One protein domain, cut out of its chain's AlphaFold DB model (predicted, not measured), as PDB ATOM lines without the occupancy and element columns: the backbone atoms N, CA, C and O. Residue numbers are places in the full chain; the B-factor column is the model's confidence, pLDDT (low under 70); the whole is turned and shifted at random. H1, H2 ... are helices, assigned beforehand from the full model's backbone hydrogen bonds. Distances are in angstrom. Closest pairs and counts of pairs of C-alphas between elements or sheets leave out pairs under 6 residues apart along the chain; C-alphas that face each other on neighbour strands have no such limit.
ATOM      1  N   SER A   9     139.664 141.943 181.834       97.12
ATOM      2  CA  SER A   9     139.170 142.102 183.207       97.12
ATOM      3  C   SER A   9     139.143 140.774 183.966       97.12
ATOM      4  O   SER A   9     139.511 140.745 185.131       97.12
ATOM      5  N   ALA A  10     138.786 139.666 183.309       96.19
ATOM      6  CA  ALA A  10     138.804 138.341 183.926       96.19
ATOM      7  C   ALA A  10     140.229 137.876 184.274       96.19
ATOM      8  O   ALA A  10     140.444 137.253 185.310       96.19
ATOM      9  N   LEU A  11     141.223 138.198 183.437       95.44
ATOM     10  CA  LEU A  11     142.627 137.917 183.752       95.44
ATOM     11  C   LEU A  11     143.130 138.765 184.926       95.44
ATOM     12  O   LEU A  11     143.840 138.255 185.792       95.44
ATOM     13  N   GLU A  12     142.755 140.042 184.981       97.06
ATOM     14  CA  GLU A  12     143.109 140.943 186.083       97.06
ATOM     15  C   GLU A  12     142.474 140.482 187.405       97.06
ATOM     16  O   GLU A  12     143.166 140.401 188.425       97.06
ATOM     17  N   THR A  13     141.198 140.082 187.395       97.88
ATOM     18  CA  THR A  13     140.542 139.540 188.593       97.88
ATOM     19  C   THR A  13     141.149 138.211 189.024       97.88
ATOM     20  O   THR A  13     141.445 138.047 190.207       97.88
ATOM     21  N   LEU A  14     141.417 137.290 188.093       96.62
ATOM     22  CA  LEU A  14     142.078 136.020 188.404       96.62
ATOM     23  C   LEU A  14     143.468 136.245 189.009       96.62
ATOM     24  O   LEU A  14     143.835 135.588 189.982       96.62
ATOM     25  N   THR A  15     144.223 137.210 188.482       96.69
ATOM     26  CA  THR A  15     145.534 137.596 189.023       96.69
ATOM     27  C   THR A  15     145.406 138.140 190.445       96.69
ATOM     28  O   THR A  15     146.181 137.758 191.324       96.69
ATOM     29  N   SER A  16     144.405 138.987 190.701       97.69
ATOM     30  CA  SER A  16     144.122 139.519 192.039       97.69
ATOM     31  C   SER A  16     143.750 138.411 193.027       97.69
ATOM     32  O   SER A  16     144.301 138.355 194.126       97.69
ATOM     33  N   ILE A  17     142.861 137.493 192.631       97.00
ATOM     34  CA  ILE A  17     142.450 136.345 193.452       97.00
ATOM     35  C   ILE A  17     143.656 135.454 193.757       97.00
ATOM     36  O   ILE A  17     143.892 135.121 194.915       97.00
ATOM     37  N   THR A  18     144.458 135.129 192.744       96.25
ATOM     38  CA  THR A  18     145.659 134.294 192.900       96.25
ATOM     39  C   THR A  18     146.674 134.953 193.834       96.25
ATOM     40  O   THR A  18     147.220 134.298 194.718       96.25
ATOM     41  N   SER A  19     146.883 136.265 193.703       96.94
ATOM     42  CA  SER A  19     147.781 137.021 194.586       96.94
ATOM     43  C   SER A  19     147.296 136.993 196.035       96.94
ATOM     44  O   SER A  19     148.090 136.767 196.945       96.94
ATOM     45  N   LYS A  20     145.986 137.168 196.255       96.69
ATOM     46  CA  LYS A  20     145.379 137.090 197.590       96.69
ATOM     47  C   LYS A  20     145.457 135.687 198.177       96.69
ATOM     48  O   LYS A  20     145.756 135.556 199.356       96.69
ATOM     49  N   TYR A  21     145.248 134.655 197.369       95.38
ATOM     50  CA  TYR A  21     145.409 133.267 197.794       95.38
ATOM     51  C   TYR A  21     146.842 132.990 198.276       95.38
ATOM     52  O   TYR A  21     147.031 132.515 199.394       95.38
ATOM     53  N   LEU A  22     147.856 133.371 197.488       96.44
ATOM     54  CA  LEU A  22     149.265 133.218 197.871       96.44
ATOM     55  C   LEU A  22     149.616 134.018 199.137       96.44
ATOM     56  O   LEU A  22     150.332 133.517 200.001       96.44
ATOM     57  N   GLU A  23     149.085 135.237 199.269       96.81
ATOM     58  CA  GLU A  23     149.248 136.070 200.466       96.81
ATOM     59  C   GLU A  23     148.691 135.375 201.718       96.81
ATOM     60  O   GLU A  23     149.338 135.388 202.764       96.81
ATOM     61  N   GLN A  24     147.518 134.742 201.619       95.81
ATOM     62  CA  GLN A  24     146.903 134.021 202.738       95.81
ATOM     63  C   GLN A  24     147.712 132.786 203.142       95.81
ATOM     64  O   GLN A  24     147.995 132.610 204.326       95.81
ATOM     65  N   VAL A  25     148.157 131.977 202.173       95.31
ATOM     66  CA  VAL A  25     149.019 130.813 202.447       95.31
ATOM     67  C   VAL A  25     150.311 131.248 203.148       95.31
ATOM     68  O   VAL A  25     150.701 130.655 204.153       95.31
ATOM     69  N   ALA A  26     150.952 132.319 202.671       96.38
ATOM     70  CA  ALA A  26     152.175 132.842 203.278       96.38
ATOM     71  C   ALA A  26     151.948 133.368 204.706       96.38
ATOM     72  O   ALA A  26     152.764 133.114 205.593       96.38
ATOM     73  N   LYS A  27     150.834 134.072 204.947       96.62
ATOM     74  CA  LYS A  27     150.462 134.566 206.282       96.62
ATOM     75  C   LYS A  27     150.275 133.426 207.274       96.62
ATOM     76  O   LYS A  27     150.858 133.477 208.351       96.62
ATOM     77  N   LEU A  28     149.530 132.389 206.896       96.06
ATOM     78  CA  LEU A  28     149.304 131.226 207.755       96.06
ATOM     79  C   LEU A  28     150.603 130.470 208.043       96.06
ATOM     80  O   LEU A  28     150.901 130.185 209.200       96.06
ATOM     81  N   ALA A  29     151.436 130.228 207.029       96.31
ATOM     82  CA  ALA A  29     152.734 129.581 207.226       96.31
ATOM     83  C   ALA A  29     153.668 130.403 208.137       96.31
ATOM     84  O   ALA A  29     154.454 129.846 208.910       96.31
ATOM     85  N   SER A  30     153.582 131.735 208.079       96.94
ATOM     86  CA  SER A  30     154.297 132.618 209.003       96.94
ATOM     87  C   SER A  30     153.757 132.493 210.428       96.94
ATOM     88  O   SER A  30     154.556 132.353 211.354       96.94
ATOM     89  N   SER A  31     152.434 132.500 210.616       97.00
ATOM     90  CA  SER A  31     151.802 132.308 211.929       97.00
ATOM     91  C   SER A  31     152.202 130.972 212.554       97.00
ATOM     92  O   SER A  31     152.650 130.954 213.696       97.00
ATOM     93  N   TYR A  32     152.194 129.881 211.786       95.69
ATOM     94  CA  TYR A  32     152.623 128.562 212.265       95.69
ATOM     95  C   TYR A  32     154.086 128.505 212.699       95.69
ATOM     96  O   TYR A  32     154.430 127.904 213.725       95.69
ATOM     97  N   SER A  33     154.964 129.183 211.957       96.50
ATOM     98  CA  SER A  33     156.362 129.304 212.367       96.50
ATOM     99  C   SER A  33     156.498 130.090 213.675       96.50
ATOM    100  O   SER A  33     157.259 129.679 214.555       96.50
ATOM    101  N   HIS A  34     155.703 131.152 213.842       96.25
ATOM    102  CA  HIS A  34     155.700 131.992 215.034       96.25
ATOM    103  C   HIS A  34     155.176 131.246 216.266       96.25
ATOM    104  O   HIS A  34     155.815 131.285 217.314       96.25
ATOM    105  N   GLU A  35     154.086 130.488 216.120       95.44
ATOM    106  CA  GLU A  35     153.541 129.604 217.162       95.44
ATOM    107  C   GLU A  35     154.549 128.529 217.592       95.44
ATOM    108  O   GLU A  35     154.579 128.110 218.748       95.44
ATOM    109  N   SER A  36     155.445 128.136 216.685       93.19
ATOM    110  CA  SER A  36     156.560 127.231 216.974       93.19
ATOM    111  C   SER A  36     157.799 127.930 217.564       93.19
ATOM    112  O   SER A  36     158.859 127.305 217.636       93.19
ATOM    113  N   ASN A  37     157.720 129.215 217.935       95.88
ATOM    114  CA  ASN A  37     158.849 130.054 218.367       95.88
ATOM    115  C   ASN A  37     160.005 130.130 217.347       95.88
ATOM    116  O   ASN A  37     161.173 130.285 217.711       95.88
ATOM    117  N   ARG A  38     159.692 130.015 216.052       94.94
ATOM    118  CA  ARG A  38     160.643 130.159 214.942       94.94
ATOM    119  C   ARG A  38     160.345 131.433 214.161       94.94
ATOM    120  O   ARG A  38     159.219 131.908 214.108       94.94
ATOM    121  N   THR A  39     161.375 131.980 213.522       93.50
ATOM    122  CA  THR A  39     161.243 133.141 212.623       93.50
ATOM    123  C   THR A  39     161.206 132.752 211.148       93.50
ATOM    124  O   THR A  39     160.899 133.586 210.302       93.50
ATOM    125  N   GLN A  40     161.560 131.508 210.827       95.19
ATOM    126  CA  GLN A  40     161.609 130.988 209.466       95.19
ATOM    127  C   GLN A  40     160.553 129.897 209.300       95.19
ATOM    128  O   GLN A  40     160.539 128.924 210.067       95.19
ATOM    129  N   SER A  41     159.707 130.051 208.281       95.75
ATOM    130  CA  SER A  41     158.749 129.029 207.866       95.75
ATOM    131  C   SER A  41     159.464 127.863 207.189       95.75
ATOM    132  O   SER A  41     160.359 128.054 206.364       95.75
ATOM    133  N   ASN A  42     159.066 126.644 207.539       93.81
ATOM    134  CA  ASN A  42     159.547 125.407 206.935       93.81
ATOM    135  C   ASN A  42     158.451 124.758 206.067       93.81
ATOM    136  O   ASN A  42     157.351 125.289 205.906       93.81
ATOM    137  N   ILE A  43     158.751 123.588 205.500       92.25
ATOM    138  CA  ILE A  43     157.797 122.862 204.657       92.25
ATOM    139  C   ILE A  43     156.550 122.397 205.426       92.25
ATOM    140  O   ILE A  43     155.467 122.395 204.857       92.25
ATOM    141  N   PHE A  44     156.665 122.053 206.710       91.00
ATOM    142  CA  PHE A  44     155.526 121.627 207.527       91.00
ATOM    143  C   PHE A  44     154.560 122.784 207.795       91.00
ATOM    144  O   PHE A  44     153.352 122.593 207.704       91.00
ATOM    145  N   ASP A  45     155.084 123.991 208.027       93.81
ATOM    146  CA  ASP A  45     154.270 125.202 208.180       93.81
ATOM    147  C   ASP A  45     153.473 125.497 206.898       93.81
ATOM    148  O   ASP A  45     152.299 125.855 206.960       93.81
ATOM    149  N   LEU A  46     154.095 125.299 205.727       92.88
ATOM    150  CA  LEU A  46     153.430 125.433 204.427       92.88
ATOM    151  C   LEU A  46     152.364 124.356 204.202       92.88
ATOM    152  O   LEU A  46     151.298 124.663 203.677       92.88
ATOM    153  N   ILE A  47     152.632 123.109 204.593       90.38
ATOM    154  CA  ILE A  47     151.663 122.011 204.479       90.38
ATOM    155  C   ILE A  47     150.437 122.289 205.349       90.38
ATOM    156  O   ILE A  47     149.312 122.141 204.876       90.38
ATOM    157  N   ASN A  48     150.645 122.746 206.586       89.31
ATOM    158  CA  ASN A  48     149.557 123.128 207.482       89.31
ATOM    159  C   ASN A  48     148.763 124.308 206.912       89.31
ATOM    160  O   ASN A  48     147.542 124.235 206.822       89.31
ATOM    161  N   ALA A  49     149.448 125.342 206.416       92.31
ATOM    162  CA  ALA A  49     148.798 126.477 205.765       92.31
ATOM    163  C   ALA A  49     147.958 126.063 204.543       92.31
ATOM    164  O   ALA A  49     146.845 126.546 204.362       92.31
ATOM    165  N   LEU A  50     148.463 125.154 203.705       89.94
ATOM    166  CA  LEU A  50     147.728 124.647 202.544       89.94
ATOM    167  C   LEU A  50     146.508 123.817 202.949       89.94
ATOM    168  O   LEU A  50     145.452 123.965 202.332       89.94
ATOM    169  N   ASN A  51     146.639 122.969 203.970       85.94
ATOM    170  CA  ASN A  51     145.520 122.188 204.493       85.94
ATOM    171  C   ASN A  51     144.428 123.100 205.058       85.94
ATOM    172  O   ASN A  51     143.264 122.892 204.743       85.94
ATOM    173  N   ASP A  52     144.786 124.149 205.794       87.19
ATOM    174  CA  ASP A  52     143.825 125.103 206.349       87.19
ATOM    175  C   ASP A  52     143.077 125.894 205.287       87.19
ATOM    176  O   ASP A  52     141.855 126.023 205.345       87.19
ATOM    177  N   VAL A  53     143.798 126.414 204.289       87.75
ATOM    178  CA  VAL A  53     143.176 127.163 203.189       87.75
ATOM    179  C   VAL A  53     142.290 126.245 202.339       87.75
ATOM    180  O   VAL A  53     141.300 126.702 201.767       87.75
ATOM    181  N   SER A  54     142.615 124.951 202.273       76.69
ATOM    182  CA  SER A  54     141.855 123.945 201.520       76.69
ATOM    183  C   SER A  54     140.754 123.268 202.343       76.69
ATOM    184  O   SER A  54     139.854 122.670 201.764       76.69
ATOM    185  N   SER A  55     140.769 123.387 203.676       65.25
ATOM    186  CA  SER A  55     139.799 122.763 204.585       65.25
ATOM    187  C   SER A  55     138.335 123.159 204.325       65.25
ATOM    188  O   SER A  55     137.471 122.305 204.518       65.25
ATOM    189  N   PRO A  56     138.002 124.388 203.873       61.06
ATOM    190  CA  PRO A  56     136.634 124.736 203.483       61.06
ATOM    191  C   PRO A  56     136.184 124.073 202.170       61.06
ATOM    192  O   PRO A  56     134.992 124.032 201.872       61.06
ATOM    193  N   ILE A  57     137.120 123.567 201.361       60.03
ATOM    194  CA  ILE A  57     136.864 122.963 200.049       60.03
ATOM    195  C   ILE A  57     136.582 121.469 200.263       60.03
ATOM    196  O   ILE A  57     137.368 120.589 199.919       60.03
ATOM    197  N   GLN A  58     135.426 121.165 200.857       52.41
ATOM    198  CA  GLN A  58     134.951 119.813 201.193       52.41
ATOM    199  C   GLN A  58     134.523 118.985 199.956       52.41
ATOM    200  O   GLN A  58     133.542 118.248 199.995       52.41
ATOM    201  N   GLY A  59     135.215 119.142 198.823       53.44
ATOM    202  CA  GLY A  59     134.803 118.610 197.518       53.44
ATOM    203  C   GLY A  59     135.854 117.791 196.771       53.44
ATOM    204  O   GLY A  59     135.548 117.285 195.694       53.44
ATOM    205  N   PHE A  60     137.071 117.646 197.304       56.78
ATOM    206  CA  PHE A  60     138.119 116.841 196.668       56.78
ATOM    207  C   PHE A  60     138.284 115.468 197.330       56.78
ATOM    208  O   PHE A  60     138.083 115.294 198.537       56.78
ATOM    209  N   VAL A  61     138.640 114.465 196.523       50.84
ATOM    210  CA  VAL A  61     138.866 113.083 196.972       50.84
ATOM    211  C   VAL A  61     140.078 113.060 197.911       50.84
ATOM    212  O   VAL A  61     141.215 113.141 197.461       50.84
ATOM    213  N   GLY A  62     139.832 112.952 199.220       54.06
ATOM    214  CA  GLY A  62     140.870 113.020 200.261       54.06
ATOM    215  C   GLY A  62     140.704 114.173 201.256       54.06
ATOM    216  O   GLY A  62     141.428 114.220 202.245       54.06
ATOM    217  N   ALA A  63     139.713 115.055 201.077       52.09
ATOM    218  CA  ALA A  63     139.404 116.118 202.043       52.09
ATOM    219  C   ALA A  63     138.971 115.587 203.428       52.09
ATOM    220  O   ALA A  63     139.022 116.318 204.407       52.09
ATOM    221  N   ALA A  64     138.575 114.313 203.536       50.06
ATOM    222  CA  ALA A  64     138.241 113.665 204.807       50.06
ATOM    223  C   ALA A  64     139.474 113.238 205.632       50.06
ATOM    224  O   ALA A  64     139.330 112.884 206.798       50.06
ATOM    225  N   THR A  65     140.687 113.282 205.063       55.31
ATOM    226  CA  THR A  65     141.924 112.878 205.750       55.31
ATOM    227  C   THR A  65     142.721 114.087 206.246       55.31
ATOM    228  O   THR A  65     143.951 114.079 206.195       55.31
ATOM    229  N   VAL A  66     142.041 115.144 206.721       54.12
ATOM    230  CA  VAL A  66     142.688 116.321 207.356       54.12
ATOM    231  C   VAL A  66     143.565 115.892 208.544       54.12
ATOM    232  O   VAL A  66     144.524 116.570 208.899       54.12
ATOM    233  N   HIS A  67     143.281 114.714 209.110       54.75
ATOM    234  CA  HIS A  67     143.966 114.149 210.268       54.75
ATOM    235  C   HIS A  67     144.419 112.696 210.061       54.75
ATOM    236  O   HIS A  67     144.430 111.922 211.017       54.75
ATOM    237  N   ASP A  68     144.800 112.295 208.840       55.88
ATOM    238  CA  ASP A  68     145.604 111.073 208.724       55.88
ATOM    239  C   ASP A  68     146.997 111.328 209.310       55.88
ATOM    240  O   ASP A  68     147.586 112.393 209.132       55.88
ATOM    241  N   SER A  69     147.517 110.329 210.021       59.59
ATOM    242  CA  SER A  69     148.707 110.366 210.894       59.59
ATOM    243  C   SER A  69     150.024 110.906 210.295       59.59
ATOM    244  O   SER A  69     151.016 111.024 211.014       59.59
ATOM    245  N   CYS A  70     150.064 111.268 209.007       71.19
ATOM    246  CA  CYS A  70     151.240 111.809 208.334       71.19
ATOM    247  C   CYS A  70     150.899 113.041 207.478       71.19
ATOM    248  O   CYS A  70     150.299 112.914 206.408       71.19
ATOM    249  N   LEU A  71     151.379 114.224 207.894       74.38
ATOM    250  CA  LEU A  71     151.236 115.498 207.166       74.38
ATOM    251  C   LEU A  71     151.727 115.424 205.710       74.38
ATOM    252  O   LEU A  71     151.162 116.060 204.829       74.38
ATOM    253  N   LEU A  72     152.744 114.599 205.437       76.38
ATOM    254  CA  LEU A  72     153.294 114.408 204.088       76.38
ATOM    255  C   LEU A  72     152.366 113.609 203.160       76.38
ATOM    256  O   LEU A  72     152.586 113.569 201.952       76.38
ATOM    257  N   SER A  73     151.341 112.959 203.713       73.81
ATOM    258  CA  SER A  73     150.369 112.150 202.973       73.81
ATOM    259  C   SER A  73     149.022 112.848 202.758       73.81
ATOM    260  O   SER A  73     148.077 112.202 202.286       73.81
ATOM    261  N   CYS A  74     148.929 114.147 203.078       75.50
ATOM    262  CA  CYS A  74     147.688 114.905 202.950       75.50
ATOM    263  C   CYS A  74     147.191 114.962 201.493       75.50
ATOM    264  O   CYS A  74     147.972 114.884 200.537       75.50
ATOM    265  N   GLY A  75     145.870 115.084 201.325       77.12
ATOM    266  CA  GLY A  75     145.216 115.101 200.011       77.12
ATOM    267  C   GLY A  75     145.762 116.195 199.090       77.12
ATOM    268  O   GLY A  75     146.122 115.912 197.951       77.12
ATOM    269  N   VAL A  76     145.962 117.403 199.628       81.88
ATOM    270  CA  VAL A  76     146.473 118.559 198.874       81.88
ATOM    271  C   VAL A  76     147.849 118.275 198.261       81.88
ATOM    272  O   VAL A  76     148.079 118.551 197.085       81.88
ATOM    273  N   LEU A  77     148.770 117.661 199.010       85.56
ATOM    274  CA  LEU A  77     150.086 117.297 198.474       85.56
ATOM    275  C   LEU A  77     150.009 116.189 197.421       85.56
ATOM    276  O   LEU A  77     150.773 116.217 196.455       85.56
ATOM    277  N   LYS A  78     149.098 115.220 197.579       85.19
ATOM    278  CA  LYS A  78     148.877 114.167 196.574       85.19
ATOM    279  C   LYS A  78     148.364 114.757 195.262       85.19
ATOM    280  O   LYS A  78     148.842 114.362 194.201       85.19
ATOM    281  N   GLU A  79     147.454 115.723 195.329       84.75
ATOM    282  CA  GLU A  79     146.940 116.438 194.160       84.75
ATOM    283  C   GLU A  79     148.020 117.276 193.482       84.75
ATOM    284  O   GLU A  79     148.197 117.163 192.271       84.75
ATOM    285  N   ILE A  80     148.801 118.045 194.250       88.88
ATOM    286  CA  ILE A  80     149.942 118.802 193.715       88.88
ATOM    287  C   ILE A  80     150.946 117.847 193.058       88.88
ATOM    288  O   ILE A  80     151.405 118.102 191.947       88.88
ATOM    289  N   SER A  81     151.254 116.714 193.697       89.00
ATOM    290  CA  SER A  81     152.138 115.692 193.128       89.00
ATOM    291  C   SER A  81     151.587 115.120 191.819       89.00
ATOM    292  O   SER A  81     152.334 114.963 190.855       89.00
ATOM    293  N   GLY A  82     150.285 114.829 191.764       90.25
ATOM    294  CA  GLY A  82     149.609 114.374 190.551       90.25
ATOM    295  C   GLY A  82     149.637 115.426 189.442       90.25
ATOM    296  O   GLY A  82     149.967 115.106 188.304       90.25
ATOM    297  N   PHE A  83     149.374 116.688 189.781       88.62
ATOM    298  CA  PHE A  83     149.443 117.814 188.855       88.62
ATOM    299  C   PHE A  83     150.843 117.961 188.256       88.62
ATOM    300  O   PHE A  83     150.972 117.988 187.037       88.62
ATOM    301  N   VAL A  84     151.893 117.969 189.084       91.50
ATOM    302  CA  VAL A  84     153.290 118.069 188.623       91.50
ATOM    303  C   VAL A  84     153.682 116.896 187.718       91.50
ATOM    304  O   VAL A  84     154.410 117.090 186.754       91.50
ATOM    305  N   LYS A  85     153.183 115.680 187.972       91.88
ATOM    306  CA  LYS A  85     153.450 114.515 187.104       91.88
ATOM    307  C   LYS A  85     152.753 114.588 185.745       91.88
ATOM    308  O   LYS A  85     153.245 114.004 184.786       91.88
ATOM    309  N   CYS A  86     151.596 115.242 185.682       87.75
ATOM    310  CA  CYS A  86     150.754 115.308 184.487       87.75
ATOM    311  C   CYS A  86     150.930 116.608 183.692       87.75
ATOM    312  O   CYS A  86     150.244 116.794 182.686       87.75
ATOM    313  N   THR A  87     151.780 117.530 184.150       86.19
ATOM    314  CA  THR A  87     151.978 118.833 183.515       86.19
ATOM    315  C   THR A  87     153.423 119.025 183.091       86.19
ATOM    316  O   THR A  87     154.344 118.872 183.886       86.19
TER     317      THR A  87
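Overview. This is residues 9 to 87 of the 196 residues of the protein "BTP domain-containing protein" of Acer yangbiense (UniProt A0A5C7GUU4). What does one see first? One long helix, H1, has the shorter H2 packed slantwise on residues 24 to 33 of its later half, and beyond H2 the helix H3 begins, so that H2 lies in the middle, between two arms that reach out past it. Residues 9 to 20 of H1 stick out freely, as do residues 80 to 87, of which 80 to 86 belong to H3, and a wandering stretch with no named element, residues 55 to 74, leads from H2 to H3. What is it made of, and how large is it? The printed part has 79 residues with three named helices, in the order H1, H2, H3, and no named strand; the class is all helix. It is only just loose, close to compact, with a radius of gyration of the C-alphas of 14.0 A and spans of 42 by 30 by 24 A.

Arrangement. What touches the longest helix? H1, residues 9 to 35, touches H2, residues 43 to 54, with its residues 24 to 33 alone; the closest C-alphas, those of Ala 29 and Asp 45, are 4.7 A apart. The two run opposite ways at a steep tilt of 52 degrees. Where does the last helix stand? H3, residues 75 to 86, touches H2 with residues 76 to 77 alone; the closest C-alphas, those of Asn 51 and Val 76, are 6.8 A apart. Their lines are about perpendicular, at 80 degrees, and H1 and H3 are apart. What do the backbone N and O atoms show? In H1, H2 and H3 every O i to N i+4 pair is within hydrogen-bond range.

Along the chain. Where does the longest helix run? H1, residues 9 to 35, measures 38.9 A from C-alpha 9 at (139.170, 142.102, 183.207) to C-alpha 35 at (153.541, 129.604, 217.162). Where are the shorter ones? H2, residues 43 to 54, measures 16.3 A and begins with C-alpha 43 at (157.797, 122.862, 204.657). H3, residues 75 to 86, measures 16.5 A and ends with C-alpha 86 at (150.754, 115.308, 184.487).

Size, cuts and confidence. How far does it reach? The two C-alphas farthest apart, those of Ser 9 and Ser 69, are 43.2 A apart. Without the stretches that stand free, the body has 59 residues and spans 34 by 25 by 15 A. How are the helices joined? The link from H1 to H2 is short, with 7 residues, and that from H2 to H3 is long, with 20 residues; the printed part has no cut. Where is the model less sure? The mean pLDDT of the printed part is 84.5, and residues 55 to 69 are under 70.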